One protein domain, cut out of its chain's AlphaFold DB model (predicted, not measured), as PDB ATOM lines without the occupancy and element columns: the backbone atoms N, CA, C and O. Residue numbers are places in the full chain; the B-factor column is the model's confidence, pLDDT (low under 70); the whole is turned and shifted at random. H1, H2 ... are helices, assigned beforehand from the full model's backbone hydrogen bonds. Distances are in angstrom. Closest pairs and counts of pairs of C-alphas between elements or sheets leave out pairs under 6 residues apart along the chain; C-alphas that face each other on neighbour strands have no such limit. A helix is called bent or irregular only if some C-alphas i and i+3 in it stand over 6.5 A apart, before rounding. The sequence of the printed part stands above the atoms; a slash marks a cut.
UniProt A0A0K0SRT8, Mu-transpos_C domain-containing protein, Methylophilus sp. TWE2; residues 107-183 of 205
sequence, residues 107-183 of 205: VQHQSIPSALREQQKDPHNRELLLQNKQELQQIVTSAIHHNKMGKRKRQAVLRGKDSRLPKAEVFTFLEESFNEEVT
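What this domain is: This is residues 107 to 183 of the 205 residues of the protein "Mu-transpos_C domain-containing protein" of Methylophilus sp. TWE2 (UniProt A0A0K0SRT8). The long helix H2 makes the longest axis, with H1 packed steeply over its first half and H3 folded back over its last part as a helical hairpin. H4 packs across H1, only just reaches H3 and comes near H2; the four helices are mostly crossed rather than side by side. The printed part has 77 residues with four named helices, H1, H2, H3 and H4 in that order, and no named strand; the class is all helix. It is compact, with a radius of gyration of the C-alphas of 12.4 A, and it spans 34 by 24 by 21 A.

How they stand to each other: The first helix, H1, is residues 107 to 118, and H2 is residues 126 to 145. H1 touches H2 with residues 112 to 113 alone, the closest C-alphas being those of Ile 112 and Asn 132, 6.6 A apart; the tilt is steep, 62 degrees, opposite ways. H3, residues 149 to 158, forms a helical hairpin with H2: the two touch, closest at the C-alphas of Ala 143 and Lys 151, 5.6 A apart, at a steep tilt of 39 degrees. H1 and H3 are close but not clearly touching; their closest C-alphas, of Gln 108 and Leu 158, are 7.5 A apart. H4, residues 167 to 182, touches H1 at a steep tilt of 49 degrees, the same way, closest at the C-alphas of Ala 115 and Glu 175, 5.8 A apart. H3 and H4 only just touch, with 3 pairs of C-alphas within 8 A, the closest being Val 157 and Val 170 at 6.5 A. H2 and H4 are near each other. The helix packing is mostly crossed. In H3 every O i to N i+4 pair is within hydrogen-bond range, against 6 of 8 in H1, 14 of 16 in H2 and 10 of 12 in H4.

Where its parts are: H1 begins at C-alpha 107, (-19.123, 4.602, -50.002), and is 16.9 A long. H2 is 29.5 A long, from C-alpha 126 at (-10.683, -3.822, -63.768). H3 is 14.3 A long. H4, 24.8 A long, ends at C-alpha 182, (-2.008, -8.188, -42.234), and is only just irregular: C-alphas 178 and 181 are 6.6 A apart.

The domain as a whole: The two C-alphas farthest apart, of His 124 and Asn 147, are 36.2 A apart. The printed part has no cut. The link from H2 to H3 is tight, and those from H1 to H2 and from H3 to H4 are short. The mean pLDDT of the printed part is 74.7; residues 154, 158 and 160 to 183 are under 70.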
ATOM      1  N   VAL A 107     -20.163   4.579 -51.049       86.06
ATOM      2  CA  VAL A 107     -19.123   4.602 -50.002       86.06
ATOM      3  C   VAL A 107     -18.133   3.442 -50.163       86.06
ATOM      4  O   VAL A 107     -16.930   3.641 -50.047       86.06
ATOM      5  N   GLN A 108     -18.635   2.250 -50.500       86.31
ATOM      6  CA  GLN A 108     -17.805   1.069 -50.774       86.31
ATOM      7  C   GLN A 108     -16.980   1.263 -52.047       86.31
ATOM      8  O   GLN A 108     -15.805   0.916 -52.098       86.31
ATOM      9  N   HIS A 109     -17.584   1.851 -53.081       90.44
ATOM     10  CA  HIS A 109     -16.863   2.204 -54.291       90.44
ATOM     11  C   HIS A 109     -15.747   3.207 -54.003       90.44
ATOM     12  O   HIS A 109     -14.668   3.042 -54.538       90.44
ATOM     13  N   GLN A 110     -15.965   4.209 -53.149       87.94
ATOM     14  CA  GLN A 110     -14.937   5.196 -52.808       87.94
ATOM     15  C   GLN A 110     -13.768   4.588 -52.020       87.94
ATOM     16  O   GLN A 110     -12.627   4.994 -52.240       87.94
ATOM     17  N   SER A 111     -14.017   3.612 -51.139       85.50
ATOM     18  CA  SER A 111     -12.949   2.982 -50.350       85.50
ATOM     19  C   SER A 111     -12.028   2.090 -51.189       85.50
ATOM     20  O   SER A 111     -10.839   2.027 -50.905       85.50
ATOM     21  N   ILE A 112     -12.536   1.429 -52.240       86.75
ATOM     22  CA  ILE A 112     -11.739   0.480 -53.043       86.75
ATOM     23  C   ILE A 112     -10.546   1.163 -53.753       86.75
ATOM     24  O   ILE A 112      -9.415   0.730 -53.543       86.75
ATOM     25  N   PRO A 113     -10.717   2.227 -54.568       86.12
ATOM     26  CA  PRO A 113      -9.600   2.926 -55.197       86.12
ATOM     27  C   PRO A 113      -8.612   3.507 -54.189       86.12
ATOM     28  O   PRO A 113      -7.427   3.600 -54.494       86.12
ATOM     29  N   SER A 114      -9.083   3.917 -53.013       84.62
ATOM     30  CA  SER A 114      -8.231   4.484 -51.966       84.62
ATOM     31  C   SER A 114      -7.353   3.411 -51.325       84.62
ATOM     32  O   SER A 114      -6.136   3.583 -51.287       84.62
ATOM     33  N   ALA A 115      -7.930   2.249 -50.996       82.25
ATOM     34  CA  ALA A 115      -7.182   1.073 -50.549       82.25
ATOM     35  C   ALA A 115      -6.161   0.603 -51.606       82.25
ATOM     36  O   ALA A 115      -5.006   0.328 -51.289       82.25
ATOM     37  N   LEU A 116      -6.538   0.591 -52.892       85.94
ATOM     38  CA  LEU A 116      -5.612   0.240 -53.978       85.94
ATOM     39  C   LEU A 116      -4.434   1.218 -54.089       85.94
ATOM     40  O   LEU A 116      -3.303   0.784 -54.313       85.94
ATOM     41  N   ARG A 117      -4.677   2.522 -53.907       86.88
ATOM     42  CA  ARG A 117      -3.619   3.548 -53.913       86.88
ATOM     43  C   ARG A 117      -2.656   3.380 -52.743       86.88
ATOM     44  O   ARG A 117      -1.454   3.531 -52.945       86.88
ATOM     45  N   GLU A 118      -3.161   3.049 -51.556       86.31
ATOM     46  CA  GLU A 118      -2.326   2.766 -50.382       86.31
ATOM     47  C   GLU A 118      -1.441   1.531 -50.611       86.31
ATOM     48  O   GLU A 118      -0.242   1.557 -50.335       86.31
ATOM     49  N   GLN A 119      -1.993   0.496 -51.248       83.75
ATOM     50  CA  GLN A 119      -1.258  -0.700 -51.669       83.75
ATOM     51  C   GLN A 119      -0.340  -0.480 -52.891       83.75
ATOM     52  O   GLN A 119       0.233  -1.445 -53.398       83.75
ATOM     53  N   GLN A 120      -0.209   0.758 -53.390       86.44
ATOM     54  CA  GLN A 120       0.560   1.119 -54.594       86.44
ATOM     55  C   GLN A 120       0.160   0.333 -55.857       86.44
ATOM     56  O   GLN A 120       0.963   0.140 -56.774       86.44
ATOM     57  N   LYS A 121      -1.093  -0.122 -55.924       87.62
ATOM     58  CA  LYS A 121      -1.672  -0.809 -57.082       87.62
ATOM     59  C   LYS A 121      -2.411   0.185 -57.978       87.62
ATOM     60  O   LYS A 121      -2.820   1.257 -57.537       87.62
ATOM     61  N   ASP A 122      -2.607  -0.177 -59.245       87.12
ATOM     62  CA  ASP A 122      -3.362   0.658 -60.184       87.12
ATOM     63  C   ASP A 122      -4.874   0.624 -59.869       87.12
ATOM     64  O   ASP A 122      -5.497  -0.436 -60.005       87.12
ATOM     65  N   PRO A 123      -5.494   1.762 -59.495       81.00
ATOM     66  CA  PRO A 123      -6.921   1.834 -59.191       81.00
ATOM     67  C   PRO A 123      -7.830   1.733 -60.427       81.00
ATOM     68  O   PRO A 123      -9.044   1.622 -60.263       81.00
ATOM     69  N   HIS A 124      -7.286   1.774 -61.648       81.19
ATOM     70  CA  HIS A 124      -8.063   1.642 -62.889       81.19
ATOM     71  C   HIS A 124      -8.078   0.211 -63.433       81.19
ATOM     72  O   HIS A 124      -8.807  -0.081 -64.386       81.19
ATOM     73  N   ASN A 125      -7.303  -0.702 -62.840       87.69
ATOM     74  CA  ASN A 125      -7.292  -2.088 -63.273       87.69
ATOM     75  C   ASN A 125      -8.610  -2.778 -62.889       87.69
ATOM     76  O   ASN A 125      -8.912  -3.004 -61.714       87.69
ATOM     77  N   ARG A 126      -9.380  -3.162 -63.912       86.69
ATOM     78  CA  ARG A 126     -10.683  -3.822 -63.768       86.69
ATOM     79  C   ARG A 126     -10.621  -5.093 -62.918       86.69
ATOM     80  O   ARG A 126     -11.538  -5.326 -62.133       86.69
ATOM     81  N   GLU A 127      -9.594  -5.920 -63.090       89.69
ATOM     82  CA  GLU A 127      -9.490  -7.198 -62.375       89.69
ATOM     83  C   GLU A 127      -9.272  -6.966 -60.880       89.69
ATOM     84  O   GLU A 127      -9.959  -7.573 -60.059       89.69
ATOM     85  N   LEU A 128      -8.407  -6.010 -60.532       88.50
ATOM     86  CA  LEU A 128      -8.157  -5.618 -59.144       88.50
ATOM     87  C   LEU A 128      -9.411  -5.043 -58.481       88.50
ATOM     88  O   LEU A 128      -9.728  -5.411 -57.350       88.50
ATOM     89  N   LEU A 129     -10.154  -4.187 -59.189       88.94
ATOM     90  CA  LEU A 129     -11.423  -3.645 -58.698       88.94
ATOM     91  C   LEU A 129     -12.439  -4.755 -58.402       88.94
ATOM     92  O   LEU A 129     -13.115  -4.722 -57.371       88.94
ATOM     93  N   LEU A 130     -12.543  -5.750 -59.287       91.06
ATOM     94  CA  LEU A 130     -13.462  -6.870 -59.108       91.06
ATOM     95  C   LEU A 130     -13.042  -7.781 -57.944       91.06
ATOM     96  O   LEU A 130     -13.903  -8.168 -57.156       91.06
ATOM     97  N   GLN A 131     -11.746  -8.062 -57.798       89.56
ATOM     98  CA  GLN A 131     -11.200  -8.829 -56.670       89.56
ATOM     99  C   GLN A 131     -11.479  -8.134 -55.332       89.56
ATOM    100  O   GLN A 131     -12.090  -8.727 -54.450       89.56
ATOM    101  N   ASN A 132     -11.171  -6.840 -55.222       87.56
ATOM    102  CA  ASN A 132     -11.416  -6.066 -53.999       87.56
ATOM    103  C   ASN A 132     -12.914  -5.976 -53.665       87.56
ATOM    104  O   ASN A 132     -13.310  -5.990 -52.499       87.56
ATOM    105  N   LYS A 133     -13.783  -5.919 -54.686       89.56
ATOM    106  CA  LYS A 133     -15.234  -6.028 -54.482       89.56
ATOM    107  C   LYS A 133     -15.609  -7.380 -53.869       89.56
ATOM    108  O   LYS A 133     -16.440  -7.412 -52.961       89.56
ATOM    109  N   GLN A 134     -15.047  -8.480 -54.368       90.19
ATOM    110  CA  GLN A 134     -15.314  -9.820 -53.837       90.19
ATOM    111  C   GLN A 134     -14.806  -9.965 -52.398       90.19
ATOM    112  O   GLN A 134     -15.556 -10.443 -51.548       90.19
ATOM    113  N   GLU A 135     -13.597  -9.487 -52.106       88.38
ATOM    114  CA  GLU A 135     -13.017  -9.457 -50.756       88.38
ATOM    115  C   GLU A 135     -13.918  -8.683 -49.786       88.38
ATOM    116  O   GLU A 135     -14.332  -9.213 -48.753       88.38
ATOM    117  N   LEU A 136     -14.370  -7.480 -50.159       84.69
ATOM    118  CA  LEU A 136     -15.327  -6.717 -49.351       84.69
ATOM    119  C   LEU A 136     -16.626  -7.475 -49.097       84.69
ATOM    120  O   LEU A 136     -17.157  -7.457 -47.983       84.69
ATOM    121  N   GLN A 137     -17.167  -8.144 -50.112       85.44
ATOM    122  CA  GLN A 137     -18.378  -8.944 -49.947       85.44
ATOM    123  C   GLN A 137     -18.154 -10.116 -48.983       85.44
ATOM    124  O   GLN A 137     -19.043 -10.415 -48.176       85.44
ATOM    125  N   GLN A 138     -16.978 -10.746 -49.017       86.75
ATOM    126  CA  GLN A 138     -16.599 -11.805 -48.082       86.75
ATOM    127  C   GLN A 138     -16.468 -11.270 -46.655       86.75
ATOM    128  O   GLN A 138     -17.105 -11.828 -45.761       86.75
ATOM    129  N   ILE A 139     -15.770 -10.147 -46.449       82.50
ATOM    130  CA  ILE A 139     -15.633  -9.475 -45.143       82.50
ATOM    131  C   ILE A 139     -17.009  -9.121 -44.567       82.50
ATOM    132  O   ILE A 139     -17.309  -9.374 -43.397       82.50
ATOM    133  N   VAL A 140     -17.903  -8.570 -45.394       81.06
ATOM    134  CA  VAL A 140     -19.272  -8.248 -44.964       81.06
ATOM    135  C   VAL A 140     -20.047  -9.507 -44.593       81.06
ATOM    136  O   VAL A 140     -20.853  -9.465 -43.663       81.06
ATOM    137  N   THR A 141     -19.852 -10.606 -45.318       83.31
ATOM    138  CA  THR A 141     -20.567 -11.864 -45.080       83.31
ATOM    139  C   THR A 141     -20.059 -12.566 -43.824       83.31
ATOM    140  O   THR A 141     -20.867 -12.959 -42.983       83.31
ATOM    141  N   SER A 142     -18.741 -12.651 -43.635       79.56
ATOM    142  CA  SER A 142     -18.126 -13.252 -42.448       79.56
ATOM    143  C   SER A 142     -18.501 -12.491 -41.173       79.56
ATOM    144  O   SER A 142     -18.847 -13.103 -40.160       79.56
ATOM    145  N   ALA A 143     -18.565 -11.158 -41.235       75.50
ATOM    146  CA  ALA A 143     -18.927 -10.328 -40.091       75.50
ATOM    147  C   ALA A 143     -20.392 -10.496 -39.625       75.50
ATOM    148  O   ALA A 143     -20.677 -10.258 -38.450       75.50
ATOM    149  N   ILE A 144     -21.311 -10.952 -40.492       73.12
ATOM    150  CA  ILE A 144     -22.702 -11.287 -40.104       73.12
ATOM    151  C   ILE A 144     -22.731 -12.490 -39.172       73.12
ATOM    152  O   ILE A 144     -23.456 -12.498 -38.179       73.12
ATOM    153  N   HIS A 145     -21.960 -13.518 -39.521       76.06
ATOM    154  CA  HIS A 145     -21.923 -14.782 -38.793       76.06
ATOM    155  C   HIS A 145     -21.050 -14.704 -37.537       76.06
ATOM    156  O   HIS A 145     -20.972 -15.658 -36.765       76.06
ATOM    157  N   HIS A 146     -20.409 -13.560 -37.306       76.81
ATOM    158  CA  HIS A 146     -19.480 -13.376 -36.216       76.81
ATOM    159  C   HIS A 146     -20.185 -13.034 -34.892       76.81
ATOM    160  O   HIS A 146     -20.987 -12.103 -34.794       76.81
ATOM    161  N   ASN A 147     -19.821 -13.734 -33.815       74.94
ATOM    162  CA  ASN A 147     -20.476 -13.574 -32.511       74.94
ATOM    163  C   ASN A 147     -20.094 -12.269 -31.786       74.94
ATOM    164  O   ASN A 147     -20.917 -11.687 -31.062       74.94
ATOM    165  N   LYS A 148     -18.871 -11.748 -31.995       79.25
ATOM    166  CA  LYS A 148     -18.425 -10.506 -31.332       79.25
ATOM    167  C   LYS A 148     -19.237  -9.303 -31.824       79.25
ATOM    168  O   LYS A 148     -19.276  -9.009 -33.018       79.25
ATOM    169  N   MET A 149     -19.828  -8.570 -30.877       75.12
ATOM    170  CA  MET A 149     -20.624  -7.359 -31.127       75.12
ATOM    171  C   MET A 149     -19.853  -6.298 -31.925       75.12
ATOM    172  O   MET A 149     -20.425  -5.672 -32.810       75.12
ATOM    173  N   GLY A 150     -18.550  -6.137 -31.664       74.69
ATOM    174  CA  GLY A 150     -17.698  -5.195 -32.396       74.69
ATOM    175  C   GLY A 150     -17.716  -5.449 -33.904       74.69
ATOM    176  O   GLY A 150     -18.059  -4.555 -34.667       74.69
ATOM    177  N   LYS A 151     -17.460  -6.691 -34.338       72.94
ATOM    178  CA  LYS A 151     -17.472  -7.064 -35.765       72.94
ATOM    179  C   LYS A 151     -18.878  -6.928 -36.391       72.94
ATOM    180  O   LYS A 151     -18.989  -6.467 -37.522       72.94
ATOM    181  N   ARG A 152     -19.957  -7.183 -35.636       72.56
ATOM    182  CA  ARG A 152     -21.343  -6.926 -36.093       72.56
ATOM    183  C   ARG A 152     -21.664  -5.437 -36.256       72.56
ATOM    184  O   ARG A 152     -22.322  -5.054 -37.221       72.56
ATOM    185  N   LYS A 153     -21.179  -4.575 -35.354       72.25
ATOM    186  CA  LYS A 153     -21.316  -3.114 -35.496       72.25
ATOM    187  C   LYS A 153     -20.584  -2.632 -36.748       72.25
ATOM    188  O   LYS A 153     -21.178  -1.943 -37.567       72.25
ATOM    189  N   ARG A 154     -19.338  -3.078 -36.931       68.19
ATOM    190  CA  ARG A 154     -18.522  -2.808 -38.125       68.19
ATOM    191  C   ARG A 154     -19.261  -3.199 -39.420       68.19
ATOM    192  O   ARG A 154     -19.347  -2.413 -40.357       68.19
ATOM    193  N   GLN A 155     -19.915  -4.359 -39.438       73.12
ATOM    194  CA  GLN A 155     -20.753  -4.809 -40.557       73.12
ATOM    195  C   GLN A 155     -21.981  -3.916 -40.818       73.12
ATOM    196  O   GLN A 155     -22.337  -3.682 -41.975       73.12
ATOM    197  N   ALA A 156     -22.656  -3.427 -39.775       73.75
ATOM    198  CA  ALA A 156     -23.807  -2.535 -39.940       73.75
ATOM    199  C   ALA A 156     -23.416  -1.235 -40.663       73.75
ATOM    200  O   ALA A 156     -24.159  -0.763 -41.527       73.75
ATOM    201  N   VAL A 157     -22.218  -0.733 -40.365       72.00
ATOM    202  CA  VAL A 157     -21.603   0.436 -41.001       72.00
ATOM    203  C   VAL A 157     -21.273   0.158 -42.469       72.00
ATOM    204  O   VAL A 157     -21.756   0.870 -43.346       72.00
ATOM    205  N   LEU A 158     -20.569  -0.945 -42.755       68.31
ATOM    206  CA  LEU A 158     -20.262  -1.422 -44.116       68.31
ATOM    207  C   LEU A 158     -21.510  -1.581 -45.002       68.31
ATOM    208  O   LEU A 158     -21.461  -1.360 -46.213       68.31
ATOM    209  N   ARG A 159     -22.639  -1.985 -44.410       70.81
ATOM    210  CA  ARG A 159     -23.925  -2.137 -45.109       70.81
ATOM    211  C   ARG A 159     -24.719  -0.838 -45.239       70.81
ATOM    212  O   ARG A 159     -25.819  -0.888 -45.783       70.81
ATOM    213  N   GLY A 160     -24.221   0.280 -44.713       66.81
ATOM    214  CA  GLY A 160     -24.945   1.554 -44.670       66.81
ATOM    215  C   GLY A 160     -26.232   1.496 -43.843       66.81
ATOM    216  O   GLY A 160     -27.143   2.285 -44.068       66.81
ATOM    217  N   LYS A 161     -26.338   0.541 -42.907       66.12
ATOM    218  CA  LYS A 161     -27.471   0.428 -41.972       66.12
ATOM    219  C   LYS A 161     -27.273   1.266 -40.709       66.12
ATOM    220  O   LYS A 161     -28.192   1.355 -39.899       66.12
ATOM    221  N   ASP A 162     -26.089   1.848 -40.525       62.81
ATOM    222  CA  ASP A 162     -25.815   2.762 -39.425       62.81
ATOM    223  C   ASP A 162     -25.975   4.211 -39.897       62.81
ATOM    224  O   ASP A 162     -25.149   4.737 -40.636       62.81
ATOM    225  N   SER A 163     -27.065   4.853 -39.479       56.78
ATOM    226  CA  SER A 163     -27.378   6.243 -39.825       56.78
ATOM    227  C   SER A 163     -26.603   7.268 -38.988       56.78
ATOM    228  O   SER A 163     -26.850   8.466 -39.119       56.78
ATOM    229  N   ARG A 164     -25.754   6.819 -38.052       55.28
ATOM    230  CA  ARG A 164     -25.095   7.694 -37.070       55.28
ATOM    231  C   ARG A 164     -23.681   8.104 -37.454       55.28
ATOM    232  O   ARG A 164     -23.195   9.081 -36.895       55.28
ATOM    233  N   LEU A 165     -23.028   7.367 -38.350       58.72
ATOM    234  CA  LEU A 165     -21.637   7.634 -38.696       58.72
ATOM    235  C   LEU A 165     -21.546   8.545 -39.923       58.72
ATOM    236  O   LEU A 165     -22.181   8.259 -40.943       58.72
ATOM    237  N   PRO A 166     -20.763   9.633 -39.857       57.69
ATOM    238  CA  PRO A 166     -20.506  10.466 -41.017       57.69
ATOM    239  C   PRO A 166     -19.742   9.665 -42.080       57.69
ATOM    240  O   PRO A 166     -18.903   8.821 -41.771       57.69
ATOM    241  N   LYS A 167     -20.003   9.966 -43.356       59.69
ATOM    242  CA  LYS A 167     -19.427   9.276 -44.528       59.69
ATOM    243  C   LYS A 167     -17.896   9.149 -44.473       59.69
ATOM    244  O   LYS A 167     -17.363   8.142 -44.921       59.69
ATOM    245  N   ALA A 168     -17.216  10.136 -43.886       57.22
ATOM    246  CA  ALA A 168     -15.768  10.136 -43.683       57.22
ATOM    247  C   ALA A 168     -15.293   9.054 -42.696       57.22
ATOM    248  O   ALA A 168     -14.325   8.364 -42.979       57.22
ATOM    249  N   GLU A 169     -15.997   8.848 -41.580       58.75
ATOM    250  CA  GLU A 169     -15.652   7.794 -40.614       58.75
ATOM    251  C   GLU A 169     -15.946   6.405 -41.176       58.75
ATOM    252  O   GLU A 169     -15.167   5.483 -40.968       58.75
ATOM    253  N   VAL A 170     -17.039   6.257 -41.936       60.34
ATOM    254  CA  VAL A 170     -17.326   5.010 -42.664       60.34
ATOM    255  C   VAL A 170     -16.200   4.698 -43.644       60.34
ATOM    256  O   VAL A 170     -15.779   3.555 -43.744       60.34
ATOM    257  N   PHE A 171     -15.701   5.714 -44.343       58.66
ATOM    258  CA  PHE A 171     -14.615   5.581 -45.303       58.66
ATOM    259  C   PHE A 171     -13.296   5.146 -44.643       58.66
ATOM    260  O   PHE A 171     -12.756   4.116 -45.034       58.66
ATOM    261  N   THR A 172     -12.837   5.839 -43.595       61.19
ATOM    262  CA  THR A 172     -11.627   5.448 -42.842       61.19
ATOM    263  C   THR A 172     -11.766   4.045 -42.253       61.19
ATOM    264  O   THR A 172     -10.849   3.234 -42.315       61.19
ATOM    265  N   PHE A 173     -12.957   3.713 -41.757       61.91
ATOM    266  CA  PHE A 173     -13.244   2.399 -41.198       61.91
ATOM    267  C   PHE A 173     -13.169   1.263 -42.243       61.91
ATOM    268  O   PHE A 173     -12.772   0.134 -41.932       61.91
ATOM    269  N   LEU A 174     -13.553   1.543 -43.494       63.69
ATOM    270  CA  LEU A 174     -13.414   0.602 -44.607       63.69
ATOM    271  C   LEU A 174     -11.947   0.389 -44.979       63.69
ATOM    272  O   LEU A 174     -11.550  -0.757 -45.168       63.69
ATOM    273  N   GLU A 175     -11.156   1.461 -45.042       61.25
ATOM    274  CA  GLU A 175      -9.710   1.390 -45.295       61.25
ATOM    275  C   GLU A 175      -8.989   0.566 -44.216       61.25
ATOM    276  O   GLU A 175      -8.255  -0.366 -44.536       61.25
ATOM    277  N   GLU A 176      -9.285   0.807 -42.935       67.19
ATOM    278  CA  GLU A 176      -8.736   0.018 -41.822       67.19
ATOM    279  C   GLU A 176      -9.091  -1.471 -41.925       67.19
ATOM    280  O   GLU A 176      -8.261  -2.330 -41.635       67.19
ATOM    281  N   SER A 177     -10.312  -1.795 -42.365       61.75
ATOM    282  CA  SER A 177     -10.762  -3.186 -42.517       61.75
ATOM    283  C   SER A 177     -10.024  -3.929 -43.634       61.75
ATOM    284  O   SER A 177      -9.855  -5.140 -43.528       61.75
ATOM    285  N   PHE A 178      -9.583  -3.223 -44.680       57.97
ATOM    286  CA  PHE A 178      -8.724  -3.789 -45.724       57.97
ATOM    287  C   PHE A 178      -7.300  -4.063 -45.223       57.97
ATOM    288  O   PHE A 178      -6.672  -5.015 -45.675       57.97
ATOM    289  N   ASN A 179      -6.798  -3.255 -44.285       59.50
ATOM    290  CA  ASN A 179      -5.436  -3.388 -43.764       59.50
ATOM    291  C   ASN A 179      -5.326  -4.335 -42.548       59.50
ATOM    292  O   ASN A 179      -4.255  -4.891 -42.310       59.50
ATOM    293  N   GLU A 180      -6.413  -4.564 -41.793       57.44
ATOM    294  CA  GLU A 180      -6.430  -5.422 -40.586       57.44
ATOM    295  C   GLU A 180      -6.084  -6.907 -40.885       57.44
ATOM    296  O   GLU A 180      -5.621  -7.609 -39.983       57.44
ATOM    297  N   GLU A 181      -6.219  -7.384 -42.134       49.16
ATOM    298  CA  GLU A 181      -5.842  -8.758 -42.539       49.16
ATOM    299  C   GLU A 181      -4.321  -9.023 -42.563       49.16
ATOM    300  O   GLU A 181      -3.903 -10.171 -42.689       49.16
ATOM    301  N   VAL A 182      -3.472  -8.006 -42.359       40.72
ATOM    302  CA  VAL A 182      -2.008  -8.188 -42.234       40.72
ATOM    303  C   VAL A 182      -1.579  -8.535 -40.793       40.72
ATOM    304  O   VAL A 182      -0.426  -8.894 -40.568       40.72
ATOM    305  N   THR A 183      -2.483  -8.485 -39.801       36.03
ATOM    306  CA  THR A 183      -2.116  -8.622 -38.370       36.03
ATOM    307  C   THR A 183      -2.788  -9.748 -37.586       36.03
ATOM    308  O   THR A 183      -2.550  -9.846 -36.384       36.03
TER     309      THR A 183